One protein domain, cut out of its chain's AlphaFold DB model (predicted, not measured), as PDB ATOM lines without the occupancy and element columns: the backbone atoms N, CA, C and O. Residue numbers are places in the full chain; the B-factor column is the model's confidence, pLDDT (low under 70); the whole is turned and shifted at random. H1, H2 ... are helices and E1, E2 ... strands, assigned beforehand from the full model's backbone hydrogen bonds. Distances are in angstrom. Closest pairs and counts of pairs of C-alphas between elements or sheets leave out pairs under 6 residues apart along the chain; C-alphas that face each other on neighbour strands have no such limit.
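This is residues 229 to 334 of the 580 residues of the protein "Predicted protein" of Postia placenta (strain ATCC 44394 / Madison 698-R) (UniProt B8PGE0). There is little regular structure: two separate two-stranded hairpins, E1 with E2 and E3 with E4, and two short helices, H1 and H2, are joined by loops, and residues 246 to 252 stick out. The 106 printed residues run H1, E1, E2, H2, E3, E4, mixed in class, with 34 residues in named elements and both sheets antiparallel. The whole is only just compact, close to loose: radius of gyration of the C-alphas 15.2 A, spans 39 by 33 by 26 A.

Find C-alpha 240 at (48.151, -20.924, -6.582); from there H1 runs to residue 247, 10.8 A. Next come E1, residues 267 to 273, 17.8 A; E2, 277 to 283, 17.9 A; H2, 294 to 299; E3, 311 to 313; and E4, 319 to 321, ending at C-alpha (40.252, -18.812, -21.359).

In hairpin E1 and E2, at 148 degrees, N 269 and O 281 are within hydrogen-bond range, 3.0 A. Residues 272 to 273 of E1 pair antiparallel with 331 to 332. In hairpin E3 and E4, at 144 degrees, find N 312 and O 320, 2.8 A. The two hairpins are apart, as are H1 and H2. Every O i to N i+4 pair is within range in H2, 3 of 4 in H1.

The printed part has no cut. The farthest C-alphas, of Pro 232 and Asn 316, are 43.7 A apart. Links H1 to E1 and H2 to E3 are long. pLDDT is under 70 at 23 residues, among them 250 to 265.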
ATOM      1  N   THR A 229      65.345  -5.575  -9.727       74.38
ATOM      2  CA  THR A 229      65.300  -6.186  -8.386       74.38
ATOM      3  C   THR A 229      64.029  -5.770  -7.641       74.38
ATOM      4  O   THR A 229      63.677  -4.592  -7.644       74.38
ATOM      5  N   LEU A 230      63.354  -6.718  -6.984       71.38
ATOM      6  CA  LEU A 230      62.214  -6.419  -6.112       71.38
ATOM      7  C   LEU A 230      62.642  -5.606  -4.876       71.38
ATOM      8  O   LEU A 230      63.747  -5.777  -4.356       71.38
ATOM      9  N   GLU A 231      61.743  -4.749  -4.389       70.38
ATOM     10  CA  GLU A 231      61.987  -3.876  -3.233       70.38
ATOM     11  C   GLU A 231      62.346  -4.674  -1.960       70.38
ATOM     12  O   GLU A 231      61.725  -5.710  -1.682       70.38
ATOM     13  N   PRO A 232      63.292  -4.202  -1.123       66.56
ATOM     14  CA  PRO A 232      63.575  -4.815   0.172       66.56
ATOM     15  C   PRO A 232      62.317  -4.884   1.051       66.56
ATOM     16  O   PRO A 232      61.645  -3.881   1.271       66.56
ATOM     17  N   GLY A 233      62.000  -6.070   1.579       70.75
ATOM     18  CA  GLY A 233      60.771  -6.304   2.347       70.75
ATOM     19  C   GLY A 233      59.535  -6.674   1.514       70.75
ATOM     20  O   GLY A 233      58.508  -7.010   2.105       70.75
ATOM     21  N   ALA A 234      59.618  -6.694   0.178       70.88
ATOM     22  CA  ALA A 234      58.546  -7.230  -0.659       70.88
ATOM     23  C   ALA A 234      58.200  -8.683  -0.269       70.88
ATOM     24  O   ALA A 234      59.066  -9.491   0.085       70.88
ATOM     25  N   THR A 235      56.909  -9.013  -0.336       78.69
ATOM     26  CA  THR A 235      56.404 -10.370  -0.102       78.69
ATOM     27  C   THR A 235      56.006 -10.989  -1.432       78.69
ATOM     28  O   THR A 235      55.158 -10.452  -2.139       78.69
ATOM     29  N   ILE A 236      56.620 -12.122  -1.765       81.00
ATOM     30  CA  ILE A 236      56.328 -12.854  -2.997       81.00
ATOM     31  C   ILE A 236      55.156 -13.795  -2.712       81.00
ATOM     32  O   ILE A 236      55.282 -14.738  -1.927       81.00
ATOM     33  N   VAL A 237      54.017 -13.530  -3.352       79.31
ATOM     34  CA  VAL A 237      52.862 -14.435  -3.350       79.31
ATOM     35  C   VAL A 237      53.102 -15.506  -4.422       79.31
ATOM     36  O   VAL A 237      53.258 -15.145  -5.590       79.31
ATOM     37  N   PRO A 238      53.169 -16.804  -4.074       74.19
ATOM     38  CA  PRO A 238      53.283 -17.860  -5.072       74.19
ATOM     39  C   PRO A 238      51.972 -17.989  -5.856       74.19
ATOM     40  O   PRO A 238      50.892 -17.907  -5.273       74.19
ATOM     41  N   ASP A 239      52.057 -18.241  -7.164       75.19
ATOM     42  CA  ASP A 239      50.877 -18.548  -7.980       75.19
ATOM     43  C   ASP A 239      50.177 -19.815  -7.434       75.19
ATOM     44  O   ASP A 239      50.821 -20.872  -7.351       75.19
ATOM     45  N   PRO A 240      48.887 -19.755  -7.048       72.19
ATOM     46  CA  PRO A 240      48.151 -20.924  -6.582       72.19
ATOM     47  C   PRO A 240      48.003 -21.998  -7.668       72.19
ATOM     48  O   PRO A 240      47.952 -23.179  -7.323       72.19
ATOM     49  N   TYR A 241      47.993 -21.639  -8.957       71.69
ATOM     50  CA  TYR A 241      47.919 -22.609 -10.049       71.69
ATOM     51  C   TYR A 241      49.248 -23.352 -10.236       71.69
ATOM     52  O   TYR A 241      49.268 -24.579 -10.166       71.69
ATOM     53  N   GLU A 242      50.380 -22.654 -10.360       72.44
ATOM     54  CA  GLU A 242      51.711 -23.281 -10.372       72.44
ATOM     55  C   GLU A 242      51.976 -24.091  -9.086       72.44
ATOM     56  O   GLU A 242      52.600 -25.154  -9.133       72.44
ATOM     57  N   THR A 243      51.465 -23.634  -7.937       70.31
ATOM     58  CA  THR A 243      51.514 -24.391  -6.676       70.31
ATOM     59  C   THR A 243      50.685 -25.672  -6.763       70.31
ATOM     60  O   THR A 243      51.193 -26.732  -6.407       70.31
ATOM     61  N   TYR A 244      49.452 -25.614  -7.274       70.62
ATOM     62  CA  TYR A 244      48.613 -26.793  -7.498       70.62
ATOM     63  C   TYR A 244      49.285 -27.792  -8.449       70.62
ATOM     64  O   TYR A 244      49.448 -28.953  -8.078       70.62
ATOM     65  N   LEU A 245      49.773 -27.338  -9.612       71.56
ATOM     66  CA  LEU A 245      50.461 -28.180 -10.601       71.56
ATOM     67  C   LEU A 245      51.643 -28.960 -10.004       71.56
ATOM     68  O   LEU A 245      51.827 -30.131 -10.328       71.56
ATOM     69  N   LYS A 246      52.421 -28.346  -9.100       71.88
ATOM     70  CA  LYS A 246      53.556 -28.996  -8.412       71.88
ATOM     71  C   LYS A 246      53.150 -30.122  -7.454       71.88
ATOM     72  O   LYS A 246      54.003 -30.937  -7.109       71.88
ATOM     73  N   HIS A 247      51.889 -30.174  -7.028       68.31
ATOM     74  CA  HIS A 247      51.356 -31.214  -6.142       68.31
ATOM     75  C   HIS A 247      50.563 -32.304  -6.891       68.31
ATOM     76  O   HIS A 247      50.147 -33.279  -6.264       68.31
ATOM     77  N   ILE A 248      50.377 -32.187  -8.214       73.62
ATOM     78  CA  ILE A 248      49.751 -33.237  -9.032       73.62
ATOM     79  C   ILE A 248      50.744 -34.404  -9.231       73.62
ATOM     80  O   ILE A 248      51.881 -34.173  -9.661       73.62
ATOM     81  N   PRO A 249      50.346 -35.667  -8.981       74.25
ATOM     82  CA  PRO A 249      51.150 -36.841  -9.316       74.25
ATOM     83  C   PRO A 249      51.528 -36.894 -10.804       74.25
ATOM     84  O   PRO A 249      50.699 -36.660 -11.684       74.25
ATOM     85  N   HIS A 250      52.779 -37.248 -11.111       66.88
ATOM     86  CA  HIS A 250      53.273 -37.306 -12.491       66.88
ATOM     87  C   HIS A 250      52.442 -38.261 -13.371       66.88
ATOM     88  O   HIS A 250      52.581 -39.480 -13.280       66.88
ATOM     89  N   GLY A 251      51.620 -37.690 -14.256       65.06
ATOM     90  CA  GLY A 251      50.755 -38.420 -15.189       65.06
ATOM     91  C   GLY A 251      49.258 -38.154 -15.014       65.06
ATOM     92  O   GLY A 251      48.494 -38.513 -15.907       65.06
ATOM     93  N   GLU A 252      48.830 -37.506 -13.927       69.31
ATOM     94  CA  GLU A 252      47.451 -37.024 -13.787       69.31
ATOM     95  C   GLU A 252      47.255 -35.660 -14.471       69.31
ATOM     96  O   GLU A 252      48.198 -34.890 -14.669       69.31
ATOM     97  N   HIS A 253      46.015 -35.366 -14.870       64.88
ATOM     98  CA  HIS A 253      45.643 -34.082 -15.463       64.88
ATOM     99  C   HIS A 253      45.107 -33.119 -14.390       64.88
ATOM    100  O   HIS A 253      44.423 -33.573 -13.471       64.88
ATOM    101  N   PRO A 254      45.357 -31.799 -14.514       65.31
ATOM    102  CA  PRO A 254      44.738 -30.788 -13.659       65.31
ATOM    103  C   PRO A 254      43.213 -30.920 -13.633       65.31
ATOM    104  O   PRO A 254      42.583 -31.074 -14.682       65.31
ATOM    105  N   ALA A 255      42.621 -30.831 -12.442       65.06
ATOM    106  CA  ALA A 255      41.178 -30.700 -12.303       65.06
ATOM    107  C   ALA A 255      40.703 -29.348 -12.865       65.06
ATOM    108  O   ALA A 255      41.443 -28.363 -12.876       65.06
ATOM    109  N   GLU A 256      39.451 -29.299 -13.317       64.25
ATOM    110  CA  GLU A 256      38.826 -28.054 -13.757       64.25
ATOM    111  C   GLU A 256      38.540 -27.145 -12.551       64.25
ATOM    112  O   GLU A 256      37.967 -27.575 -11.549       64.25
ATOM    113  N   PHE A 257      38.965 -25.883 -12.638       62.38
ATOM    114  CA  PHE A 257      38.825 -24.911 -11.556       62.38
ATOM    115  C   PHE A 257      37.434 -24.269 -11.586       62.38
ATOM    116  O   PHE A 257      37.155 -23.391 -12.400       62.38
ATOM    117  N   THR A 258      36.560 -24.677 -10.667       56.75
ATOM    118  CA  THR A 258      35.249 -24.041 -10.463       56.75
ATOM    119  C   THR A 258      35.334 -22.964  -9.379       56.75
ATOM    120  O   THR A 258      35.755 -23.241  -8.255       56.75
ATOM    121  N   VAL A 259      34.891 -21.742  -9.691       55.00
ATOM    122  CA  VAL A 259      34.835 -20.625  -8.731       55.00
ATOM    123  C   VAL A 259      33.842 -20.931  -7.598       55.00
ATOM    124  O   VAL A 259      32.795 -21.552  -7.804       55.00
ATOM    125  N   ALA A 260      34.166 -20.506  -6.373       51.22
ATOM    126  CA  ALA A 260      33.282 -20.675  -5.223       51.22
ATOM    127  C   ALA A 260      32.025 -19.791  -5.344       51.22
ATOM    128  O   ALA A 260      32.095 -18.658  -5.808       51.22
ATOM    129  N   ARG A 261      30.869 -20.290  -4.883       59.06
ATOM    130  CA  ARG A 261      29.619 -19.505  -4.889       59.06
ATOM    131  C   ARG A 261      29.716 -18.282  -3.978       59.06
ATOM    132  O   ARG A 261      30.263 -18.384  -2.881       59.06
ATOM    133  N   ASP A 262      29.094 -17.200  -4.441       49.97
ATOM    134  CA  ASP A 262      28.900 -15.870  -3.858       49.97
ATOM    135  C   ASP A 262      29.396 -15.703  -2.413       49.97
ATOM    136  O   ASP A 262      28.783 -16.197  -1.458       49.97
ATOM    137  N   SER A 263      30.461 -14.916  -2.225       59.16
ATOM    138  CA  SER A 263      30.894 -14.511  -0.888       59.16
ATOM    139  C   SER A 263      31.065 -12.994  -0.776       59.16
ATOM    140  O   SER A 263      31.881 -12.382  -1.452       59.16
ATOM    141  N   ASN A 264      30.329 -12.403   0.171       55.81
ATOM    142  CA  ASN A 264      30.416 -10.997   0.581       55.81
ATOM    143  C   ASN A 264      30.091  -9.959  -0.514       55.81
ATOM    144  O   ASN A 264      29.698 -10.278  -1.630       55.81
ATOM    145  N   ALA A 265      30.180  -8.680  -0.143       68.00
ATOM    146  CA  ALA A 265      30.093  -7.578  -1.091       68.00
ATOM    147  C   ALA A 265      31.461  -7.351  -1.747       68.00
ATOM    148  O   ALA A 265      32.465  -7.179  -1.042       68.00
ATOM    149  N   ILE A 266      31.454  -7.308  -3.079       77.44
ATOM    150  CA  ILE A 266      32.564  -6.849  -3.918       77.44
ATOM    151  C   ILE A 266      33.004  -5.453  -3.452       77.44
ATOM    152  O   ILE A 266      32.167  -4.625  -3.077       77.44
ATOM    153  N   ARG A 267      34.314  -5.188  -3.458       83.69
ATOM    154  CA  ARG A 267      34.882  -3.860  -3.173       83.69
ATOM    155  C   ARG A 267      35.793  -3.419  -4.310       83.69
ATOM    156  O   ARG A 267      36.419  -4.260  -4.941       83.69
ATOM    157  N   SER A 268      35.888  -2.113  -4.515       87.94
ATOM    158  CA  SER A 268      36.955  -1.499  -5.304       87.94
ATOM    159  C   SER A 268      38.125  -1.124  -4.386       87.94
ATOM    160  O   SER A 268      37.906  -0.802  -3.211       87.94
ATOM    161  N   ILE A 269      39.348  -1.199  -4.910       89.56
ATOM    162  CA  ILE A 269      40.568  -0.585  -4.371       89.56
ATOM    163  C   ILE A 269      41.344   0.041  -5.535       89.56
ATOM    164  O   ILE A 269      41.248  -0.442  -6.658       89.56
ATOM    165  N   ILE A 270      42.163   1.056  -5.274       91.00
ATOM    166  CA  ILE A 270      43.173   1.509  -6.239       91.00
ATOM    167  C   ILE A 270      44.482   0.775  -5.924       91.00
ATOM    168  O   ILE A 270      44.837   0.615  -4.754       91.00
ATOM    169  N   ALA A 271      45.176   0.297  -6.956       89.38
ATOM    170  CA  ALA A 271      46.471  -0.359  -6.815       89.38
ATOM    171  C   ALA A 271      47.457   0.091  -7.899       89.38
ATOM    172  O   ALA A 271      47.091   0.220  -9.066       89.38
ATOM    173  N   LEU A 272      48.715   0.301  -7.513       89.62
ATOM    174  CA  LEU A 272      49.815   0.644  -8.410       89.62
ATOM    175  C   LEU A 272      50.428  -0.640  -8.993       89.62
ATOM    176  O   LEU A 272      50.997  -1.450  -8.252       89.62
ATOM    177  N   ILE A 273      50.339  -0.817 -10.315       90.38
ATOM    178  CA  ILE A 273      50.788  -2.029 -11.028       90.38
ATOM    179  C   ILE A 273      52.104  -1.766 -11.784       90.38
ATOM    180  O   ILE A 273      52.286  -0.716 -12.399       90.38
ATOM    181  N   ASP A 274      53.064  -2.697 -11.672       88.12
ATOM    182  CA  ASP A 274      54.469  -2.614 -12.141       88.12
ATOM    183  C   ASP A 274      55.191  -1.305 -11.758       88.12
ATOM    184  O   ASP A 274      56.166  -0.891 -12.380       88.12
ATOM    185  N   ASN A 275      54.728  -0.657 -10.681       86.12
ATOM    186  CA  ASN A 275      55.173   0.669 -10.235       86.12
ATOM    187  C   ASN A 275      54.980   1.784 -11.294       86.12
ATOM    188  O   ASN A 275      55.684   2.791 -11.246       86.12
ATOM    189  N   LYS A 276      54.057   1.599 -12.252       87.06
ATOM    190  CA  LYS A 276      53.808   2.510 -13.385       87.06
ATOM    191  C   LYS A 276      52.514   3.307 -13.251       87.06
ATOM    192  O   LYS A 276      52.537   4.523 -13.409       87.06
ATOM    193  N   GLU A 277      51.398   2.623 -13.010       89.50
ATOM    194  CA  GLU A 277      50.054   3.189 -13.167       89.50
ATOM    195  C   GLU A 277      49.125   2.716 -12.044       89.50
ATOM    196  O   GLU A 277      49.165   1.547 -11.646       89.50
ATOM    197  N   GLN A 278      48.318   3.637 -11.516       91.44
ATOM    198  CA  GLN A 278      47.284   3.350 -10.523       91.44
ATOM    199  C   GLN A 278      45.997   2.931 -11.234       91.44
ATOM    200  O   GLN A 278      45.422   3.700 -11.999       91.44
ATOM    201  N   ILE A 279      45.549   1.706 -10.971       90.19
ATOM    202  CA  ILE A 279      44.436   1.058 -11.668       90.19
ATOM    203  C   ILE A 279      43.360   0.664 -10.655       90.19
ATOM    204  O   ILE A 279      43.658   0.123  -9.584       90.19
ATOM    205  N   GLU A 280      42.095   0.926 -10.994       90.94
ATOM    206  CA  GLU A 280      40.958   0.494 -10.182       90.94
ATOM    207  C   GLU A 280      40.810  -1.034 -10.266       90.94
ATOM    208  O   GLU A 280      40.603  -1.609 -11.334       90.94
ATOM    209  N   CYS A 281      40.939  -1.700  -9.121       89.94
ATOM    210  CA  CYS A 281      40.991  -3.150  -8.995       89.94
ATOM    211  C   CYS A 281      39.806  -3.675  -8.177       89.94
ATOM    212  O   CYS A 281      39.486  -3.178  -7.095       89.94
ATOM    213  N   ILE A 282      39.175  -4.740  -8.673       88.88
ATOM    214  CA  ILE A 282      38.002  -5.351  -8.045       88.88
ATOM    215  C   ILE A 282      38.435  -6.462  -7.079       88.88
ATOM    216  O   ILE A 282      39.022  -7.465  -7.475       88.88
ATOM    217  N   VAL A 283      38.091  -6.304  -5.801       87.25
ATOM    218  CA  VAL A 283      38.311  -7.295  -4.741       87.25
ATOM    219  C   VAL A 283      37.056  -8.147  -4.563       87.25
ATOM    220  O   VAL A 283      36.151  -7.803  -3.793       87.25
ATOM    221  N   ASP A 284      37.033  -9.286  -5.251       80.88
ATOM    222  CA  ASP A 284      36.111 -10.394  -4.997       80.88
ATOM    223  C   ASP A 284      36.783 -11.455  -4.097       80.88
ATOM    224  O   ASP A 284      37.750 -12.087  -4.524       80.88
ATOM    225  N   PRO A 285      36.295 -11.698  -2.863       74.62
ATOM    226  CA  PRO A 285      36.817 -12.756  -1.999       74.62
ATOM    227  C   PRO A 285      36.350 -14.175  -2.390       74.62
ATOM    228  O   PRO A 285      36.688 -15.129  -1.692       74.62
ATOM    229  N   GLY A 286      35.566 -14.332  -3.464       74.31
ATOM    230  CA  GLY A 286      35.386 -15.599  -4.179       74.31
ATOM    231  C   GLY A 286      36.558 -15.959  -5.107       74.31
ATOM    232  O   GLY A 286      36.771 -17.146  -5.369       74.31
ATOM    233  N   SER A 287      37.349 -14.974  -5.553       76.19
ATOM    234  CA  SER A 287      38.528 -15.207  -6.394       76.19
ATOM    235  C   SER A 287      39.737 -15.684  -5.584       76.19
ATOM    236  O   SER A 287      39.993 -15.230  -4.469       76.19
ATOM    237  N   GLN A 288      40.522 -16.575  -6.193       75.25
ATOM    238  CA  GLN A 288      41.840 -17.001  -5.705       75.25
ATOM    239  C   GLN A 288      42.991 -16.489  -6.587       75.25
ATOM    240  O   GLN A 288      44.151 -16.687  -6.241       75.25
ATOM    241  N   ILE A 289      42.685 -15.830  -7.711       80.38
ATOM    242  CA  ILE A 289      43.665 -15.310  -8.673       80.38
ATOM    243  C   ILE A 289      43.527 -13.794  -8.838       80.38
ATOM    244  O   ILE A 289      42.441 -13.231  -8.679       80.38
ATOM    245  N   VAL A 290      44.625 -13.140  -9.220       86.25
ATOM    246  CA  VAL A 290      44.597 -11.770  -9.745       86.25
ATOM    247  C   VAL A 290      44.428 -11.868 -11.259       86.25
ATOM    248  O   VAL A 290      45.319 -12.352 -11.954       86.25
ATOM    249  N   ALA A 291      43.273 -11.436 -11.764       87.31
ATOM    250  CA  ALA A 291      43.000 -11.330 -13.193       87.31
ATOM    251  C   ALA A 291      43.144  -9.871 -13.650       87.31
ATOM    252  O   ALA A 291      42.793  -8.948 -12.918       87.31
ATOM    253  N   MET A 292      43.645  -9.672 -14.867       89.44
ATOM    254  CA  MET A 292      43.877  -8.367 -15.489       89.44
ATOM    255  C   MET A 292      43.419  -8.435 -16.949       89.44
ATOM    256  O   MET A 292      43.557  -9.485 -17.582       89.44
ATOM    257  N   SER A 293      42.851  -7.352 -17.481       90.56
ATOM    258  CA  SER A 293      42.400  -7.313 -18.877       90.56
ATOM    259  C   SER A 293      43.578  -7.242 -19.854       90.56
ATOM    260  O   SER A 293      44.668  -6.774 -19.513       90.56
ATOM    261  N   GLU A 294      43.348  -7.679 -21.095       89.69
ATOM    262  CA  GLU A 294      44.331  -7.555 -22.180       89.69
ATOM    263  C   GLU A 294      44.735  -6.092 -22.408       89.69
ATOM    264  O   GLU A 294      45.916  -5.790 -22.535       89.69
ATOM    265  N   GLU A 295      43.765  -5.175 -22.376       91.25
ATOM    266  CA  GLU A 295      43.973  -3.734 -22.545       91.25
ATOM    267  C   GLU A 295      44.951  -3.155 -21.510       91.25
ATOM    268  O   GLU A 295      45.928  -2.509 -21.889       91.25
ATOM    269  N   VAL A 296      44.761  -3.461 -20.221       90.62
ATOM    270  CA  VAL A 296      45.672  -3.020 -19.149       90.62
ATOM    271  C   VAL A 296      47.043  -3.692 -19.283       90.62
ATOM    272  O   VAL A 296      48.074  -3.041 -19.115       90.62
ATOM    273  N   CYS A 297      47.086  -4.974 -19.656       91.06
ATOM    274  CA  CYS A 297      48.343  -5.681 -19.907       91.06
ATOM    275  C   CYS A 297      49.166  -5.026 -21.032       91.06
ATOM    276  O   CYS A 297      50.378  -4.848 -20.898       91.06
ATOM    277  N   LEU A 298      48.505  -4.649 -22.130       90.38
ATOM    278  CA  LEU A 298      49.122  -3.989 -23.279       90.38
ATOM    279  C   LEU A 298      49.532  -2.545 -22.958       90.38
ATOM    280  O   LEU A 298      50.642  -2.152 -23.320       90.38
ATOM    281  N   GLY A 299      48.687  -1.788 -22.246       90.69
ATOM    282  CA  GLY A 299      48.963  -0.413 -21.811       90.69
ATOM    283  C   GLY A 299      50.186  -0.310 -20.896       90.69
ATOM    284  O   GLY A 299      51.059   0.525 -21.118       90.69
ATOM    285  N   LEU A 300      50.329  -1.246 -19.951       89.94
ATOM    286  CA  LEU A 300      51.507  -1.360 -19.082       89.94
ATOM    287  C   LEU A 300      52.754  -1.934 -19.790       89.94
ATOM    288  O   LEU A 300      53.812  -2.047 -19.163       89.94
ATOM    289  N   ASN A 301      52.652  -2.330 -21.065       91.81
ATOM    290  CA  ASN A 301      53.656  -3.099 -21.813       91.81
ATOM    291  C   ASN A 301      54.127  -4.381 -21.090       91.81
ATOM    292  O   ASN A 301      55.303  -4.744 -21.150       91.81
ATOM    293  N   LEU A 302      53.215  -5.075 -20.405       89.69
ATOM    294  CA  LEU A 302      53.500  -6.347 -19.747       89.69
ATOM    295  C   LEU A 302      53.386  -7.510 -20.741       89.69
ATOM    296  O   LEU A 302      52.423  -7.617 -21.499       89.69
ATOM    297  N   LEU A 303      54.384  -8.397 -20.728       87.38
ATOM    298  CA  LEU A 303      54.420  -9.601 -21.557       87.38
ATOM    299  C   LEU A 303      53.947 -10.809 -20.743       87.38
ATOM    300  O   LEU A 303      54.517 -11.112 -19.694       87.38
ATOM    301  N   PHE A 304      52.937 -11.519 -21.246       88.25
ATOM    302  CA  PHE A 304      52.464 -12.787 -20.690       88.25
ATOM    303  C   PHE A 304      53.031 -13.993 -21.449       88.25
ATOM    304  O   PHE A 304      53.309 -13.921 -22.645       88.25
ATOM    305  N   ASP A 305      53.163 -15.120 -20.752       86.31
ATOM    306  CA  ASP A 305      53.436 -16.434 -21.326       86.31
ATOM    307  C   ASP A 305      52.110 -17.054 -21.817       86.31
ATOM    308  O   ASP A 305      51.283 -17.445 -20.985       86.31
ATOM    309  N   PRO A 306      51.873 -17.162 -23.139       86.19
ATOM    310  CA  PRO A 306      50.623 -17.686 -23.685       86.19
ATOM    311  C   PRO A 306      50.510 -19.214 -23.587       86.19
ATOM    312  O   PRO A 306      49.488 -19.774 -23.980       86.19
ATOM    313  N   THR A 307      51.540 -19.917 -23.098       81.75
ATOM    314  CA  THR A 307      51.485 -21.376 -22.903       81.75
ATOM    315  C   THR A 307      50.765 -21.771 -21.611       81.75
ATOM    316  O   THR A 307      50.304 -22.907 -21.490       81.75
ATOM    317  N   ILE A 308      50.614 -20.833 -20.668       77.94
ATOM    318  CA  ILE A 308      49.972 -21.046 -19.367       77.94
ATOM    319  C   ILE A 308      48.599 -20.363 -19.374       77.94
ATOM    320  O   ILE A 308      48.465 -19.196 -19.013       77.94
ATOM    321  N   GLN A 309      47.572 -21.099 -19.804       81.12
ATOM    322  CA  GLN A 309      46.187 -20.620 -19.870       81.12
ATOM    323  C   GLN A 309      45.314 -21.278 -18.798       81.12
ATOM    324  O   GLN A 309      45.410 -22.484 -18.563       81.12
ATOM    325  N   LEU A 310      44.428 -20.490 -18.189       79.69
ATOM    326  CA  LEU A 310      43.400 -20.951 -17.259       79.69
ATOM    327  C   LEU A 310      42.052 -21.016 -17.979       79.69
ATOM    328  O   LEU A 310      41.645 -20.038 -18.606       79.69
ATOM    329  N   ASN A 311      41.347 -22.142 -17.859       77.00
ATOM    330  CA  ASN A 311      39.917 -22.206 -18.165       77.00
ATOM    331  C   ASN A 311      39.160 -21.477 -17.039       77.00
ATOM    332  O   ASN A 311      39.298 -21.852 -15.876       77.00
ATOM    333  N   MET A 312      38.353 -20.474 -17.379       75.38
ATOM    334  CA  MET A 312      37.544 -19.701 -16.436       75.38
ATOM    335  C   MET A 312      36.068 -20.020 -16.663       75.38
ATOM    336  O   MET A 312      35.504 -19.622 -17.681       75.38
ATOM    337  N   GLN A 313      35.434 -20.737 -15.730       72.06
ATOM    338  CA  GLN A 313      34.009 -21.059 -15.835       72.06
ATOM    339  C   GLN A 313      33.128 -19.969 -15.207       72.06
ATOM    340  O   GLN A 313      33.223 -19.674 -14.015       72.06
ATOM    341  N   SER A 314      32.231 -19.416 -16.019       67.44
ATOM    342  CA  SER A 314      31.185 -18.473 -15.625       67.44
ATOM    343  C   SER A 314      30.031 -19.176 -14.893       67.44
ATOM    344  O   SER A 314      29.788 -20.373 -15.056       67.44
ATOM    345  N   ALA A 315      29.253 -18.423 -14.109       64.50
ATOM    346  CA  ALA A 315      28.097 -18.938 -13.367       64.50
ATOM    347  C   ALA A 315      26.958 -19.479 -14.265       64.50
ATOM    348  O   ALA A 315      26.077 -20.187 -13.774       64.50
ATOM    349  N   ASN A 316      26.968 -19.177 -15.569       69.94
ATOM    350  CA  ASN A 316      26.069 -19.777 -16.566       69.94
ATOM    351  C   ASN A 316      26.555 -21.156 -17.085       69.94
ATOM    352  O   ASN A 316      25.814 -21.817 -17.813       69.94
ATOM    353  N   GLY A 317      27.764 -21.596 -16.711       69.44
ATOM    354  CA  GLY A 317      28.412 -22.834 -17.160       69.44
ATOM    355  C   GLY A 317      29.321 -22.689 -18.389       69.44
ATOM    356  O   GLY A 317      29.996 -23.652 -18.751       69.44
ATOM    357  N   GLU A 318      29.358 -21.510 -19.013       73.81
ATOM    358  CA  GLU A 318      30.245 -21.151 -20.127       73.81
ATOM    359  C   GLU A 318      31.705 -21.087 -19.659       73.81
ATOM    360  O   GLU A 318      31.969 -20.743 -18.505       73.81
ATOM    361  N   VAL A 319      32.650 -21.462 -20.526       77.81
ATOM    362  CA  VAL A 319      34.075 -21.587 -20.175       77.81
ATOM    363  C   VAL A 319      34.922 -20.769 -21.141       77.81
ATOM    364  O   VAL A 319      35.141 -21.174 -22.283       77.81
ATOM    365  N   ASP A 320      35.426 -19.645 -20.644       81.50
ATOM    366  CA  ASP A 320      36.399 -18.795 -21.327       81.50
ATOM    367  C   ASP A 320      37.837 -19.228 -21.003       81.50
ATOM    368  O   ASP A 320      38.079 -20.118 -20.179       81.50
ATOM    369  N   ARG A 321      38.826 -18.596 -21.646       82.44
ATOM    370  CA  ARG A 321      40.252 -18.812 -21.359       82.44
ATOM    371  C   ARG A 321      41.006 -17.517 -21.120       82.44
ATOM    372  O   ARG A 321      40.818 -16.548 -21.849       82.44
ATOM    373  N   SER A 322      41.924 -17.535 -20.152       88.31
ATOM    374  CA  SER A 322      42.942 -16.488 -20.044       88.31
ATOM    375  C   SER A 322      43.916 -16.552 -21.228       88.31
ATOM    376  O   SER A 322      44.181 -17.620 -21.782       88.31
ATOM    377  N   LEU A 323      44.468 -15.398 -21.610       88.25
ATOM    378  CA  LEU A 323      45.411 -15.300 -22.729       88.25
ATOM    379  C   LEU A 323      46.783 -15.911 -22.394       88.25
ATOM    380  O   LEU A 323      47.416 -16.505 -23.267       88.25
ATOM    381  N   GLY A 324      47.203 -15.803 -21.130       88.75
ATOM    382  CA  GLY A 324      48.451 -16.341 -20.594       88.75
ATOM    383  C   GLY A 324      48.641 -16.013 -19.107       88.75
ATOM    384  O   GLY A 324      47.701 -15.560 -18.448       88.75
ATOM    385  N   LEU A 325      49.867 -16.194 -18.602       86.94
ATOM    386  CA  LEU A 325      50.292 -15.834 -17.239       86.94
ATOM    387  C   LEU A 325      51.453 -14.827 -17.262       86.94
ATOM    388  O   LEU A 325      52.380 -14.965 -18.057       86.94
ATOM    389  N   ILE A 326      51.457 -13.861 -16.342       88.00
ATOM    390  CA  ILE A 326      52.594 -12.961 -16.089       88.00
ATOM    391  C   ILE A 326      53.151 -13.295 -14.702       88.00
ATOM    392  O   ILE A 326      52.390 -13.382 -13.739       88.00
ATOM    393  N   ARG A 327      54.469 -13.484 -14.580       85.19
ATOM    394  CA  ARG A 327      55.136 -13.725 -13.287       85.19
ATOM    395  C   ARG A 327      55.748 -12.440 -12.731       85.19
ATOM    396  O   ARG A 327      56.186 -11.585 -13.491       85.19
ATOM    397  N   ASN A 328      55.826 -12.356 -11.404       85.56
ATOM    398  CA  ASN A 328      56.553 -11.330 -10.646       85.56
ATOM    399  C   ASN A 328      56.149  -9.873 -10.962       85.56
ATOM    400  O   ASN A 328      56.999  -8.988 -10.926       85.56
ATOM    401  N   VAL A 329      54.870  -9.610 -11.258       88.75
ATOM    402  CA  VAL A 329      54.360  -8.238 -11.437       88.75
ATOM    403  C   VAL A 329      54.322  -7.517 -10.081       88.75
ATOM    404  O   VAL A 329      53.652  -8.004  -9.167       88.75
ATOM    405  N   PRO A 330      55.001  -6.366  -9.915       88.19
ATOM    406  CA  PRO A 330      54.865  -5.534  -8.726       88.19
ATOM    407  C   PRO A 330      53.426  -5.029  -8.568       88.19
ATOM    408  O   PRO A 330      52.833  -4.522  -9.518       88.19
ATOM    409  N   PHE A 331      52.885  -5.135  -7.357       88.06
ATOM    410  CA  PHE A 331      51.531  -4.700  -7.019       88.06
ATOM    411  C   PHE A 331      51.563  -4.034  -5.640       88.06
ATOM    412  O   PHE A 331      51.936  -4.679  -4.655       88.06
ATOM    413  N   ARG A 332      51.210  -2.746  -5.562       87.44
ATOM    414  CA  ARG A 332      51.098  -1.995  -4.298       87.44
ATOM    415  C   ARG A 332      49.653  -1.533  -4.112       87.44
ATOM    416  O   ARG A 332      49.002  -1.175  -5.086       87.44
ATOM    417  N   ILE A 333      49.157  -1.549  -2.877       85.94
ATOM    418  CA  ILE A 333      47.858  -0.963  -2.519       85.94
ATOM    419  C   ILE A 333      48.170   0.315  -1.750       85.94
ATOM    420  O   ILE A 333      48.645   0.243  -0.615       85.94
ATOM    421  N   ASP A 334      47.936   1.462  -2.376       66.12
ATOM    422  CA  ASP A 334      48.300   2.754  -1.804       66.12
ATOM    423  C   ASP A 334      47.214   3.183  -0.807       66.12
ATOM    424  O   ASP A 334      46.057   3.384  -1.174       66.12
TER     425      ASP A 334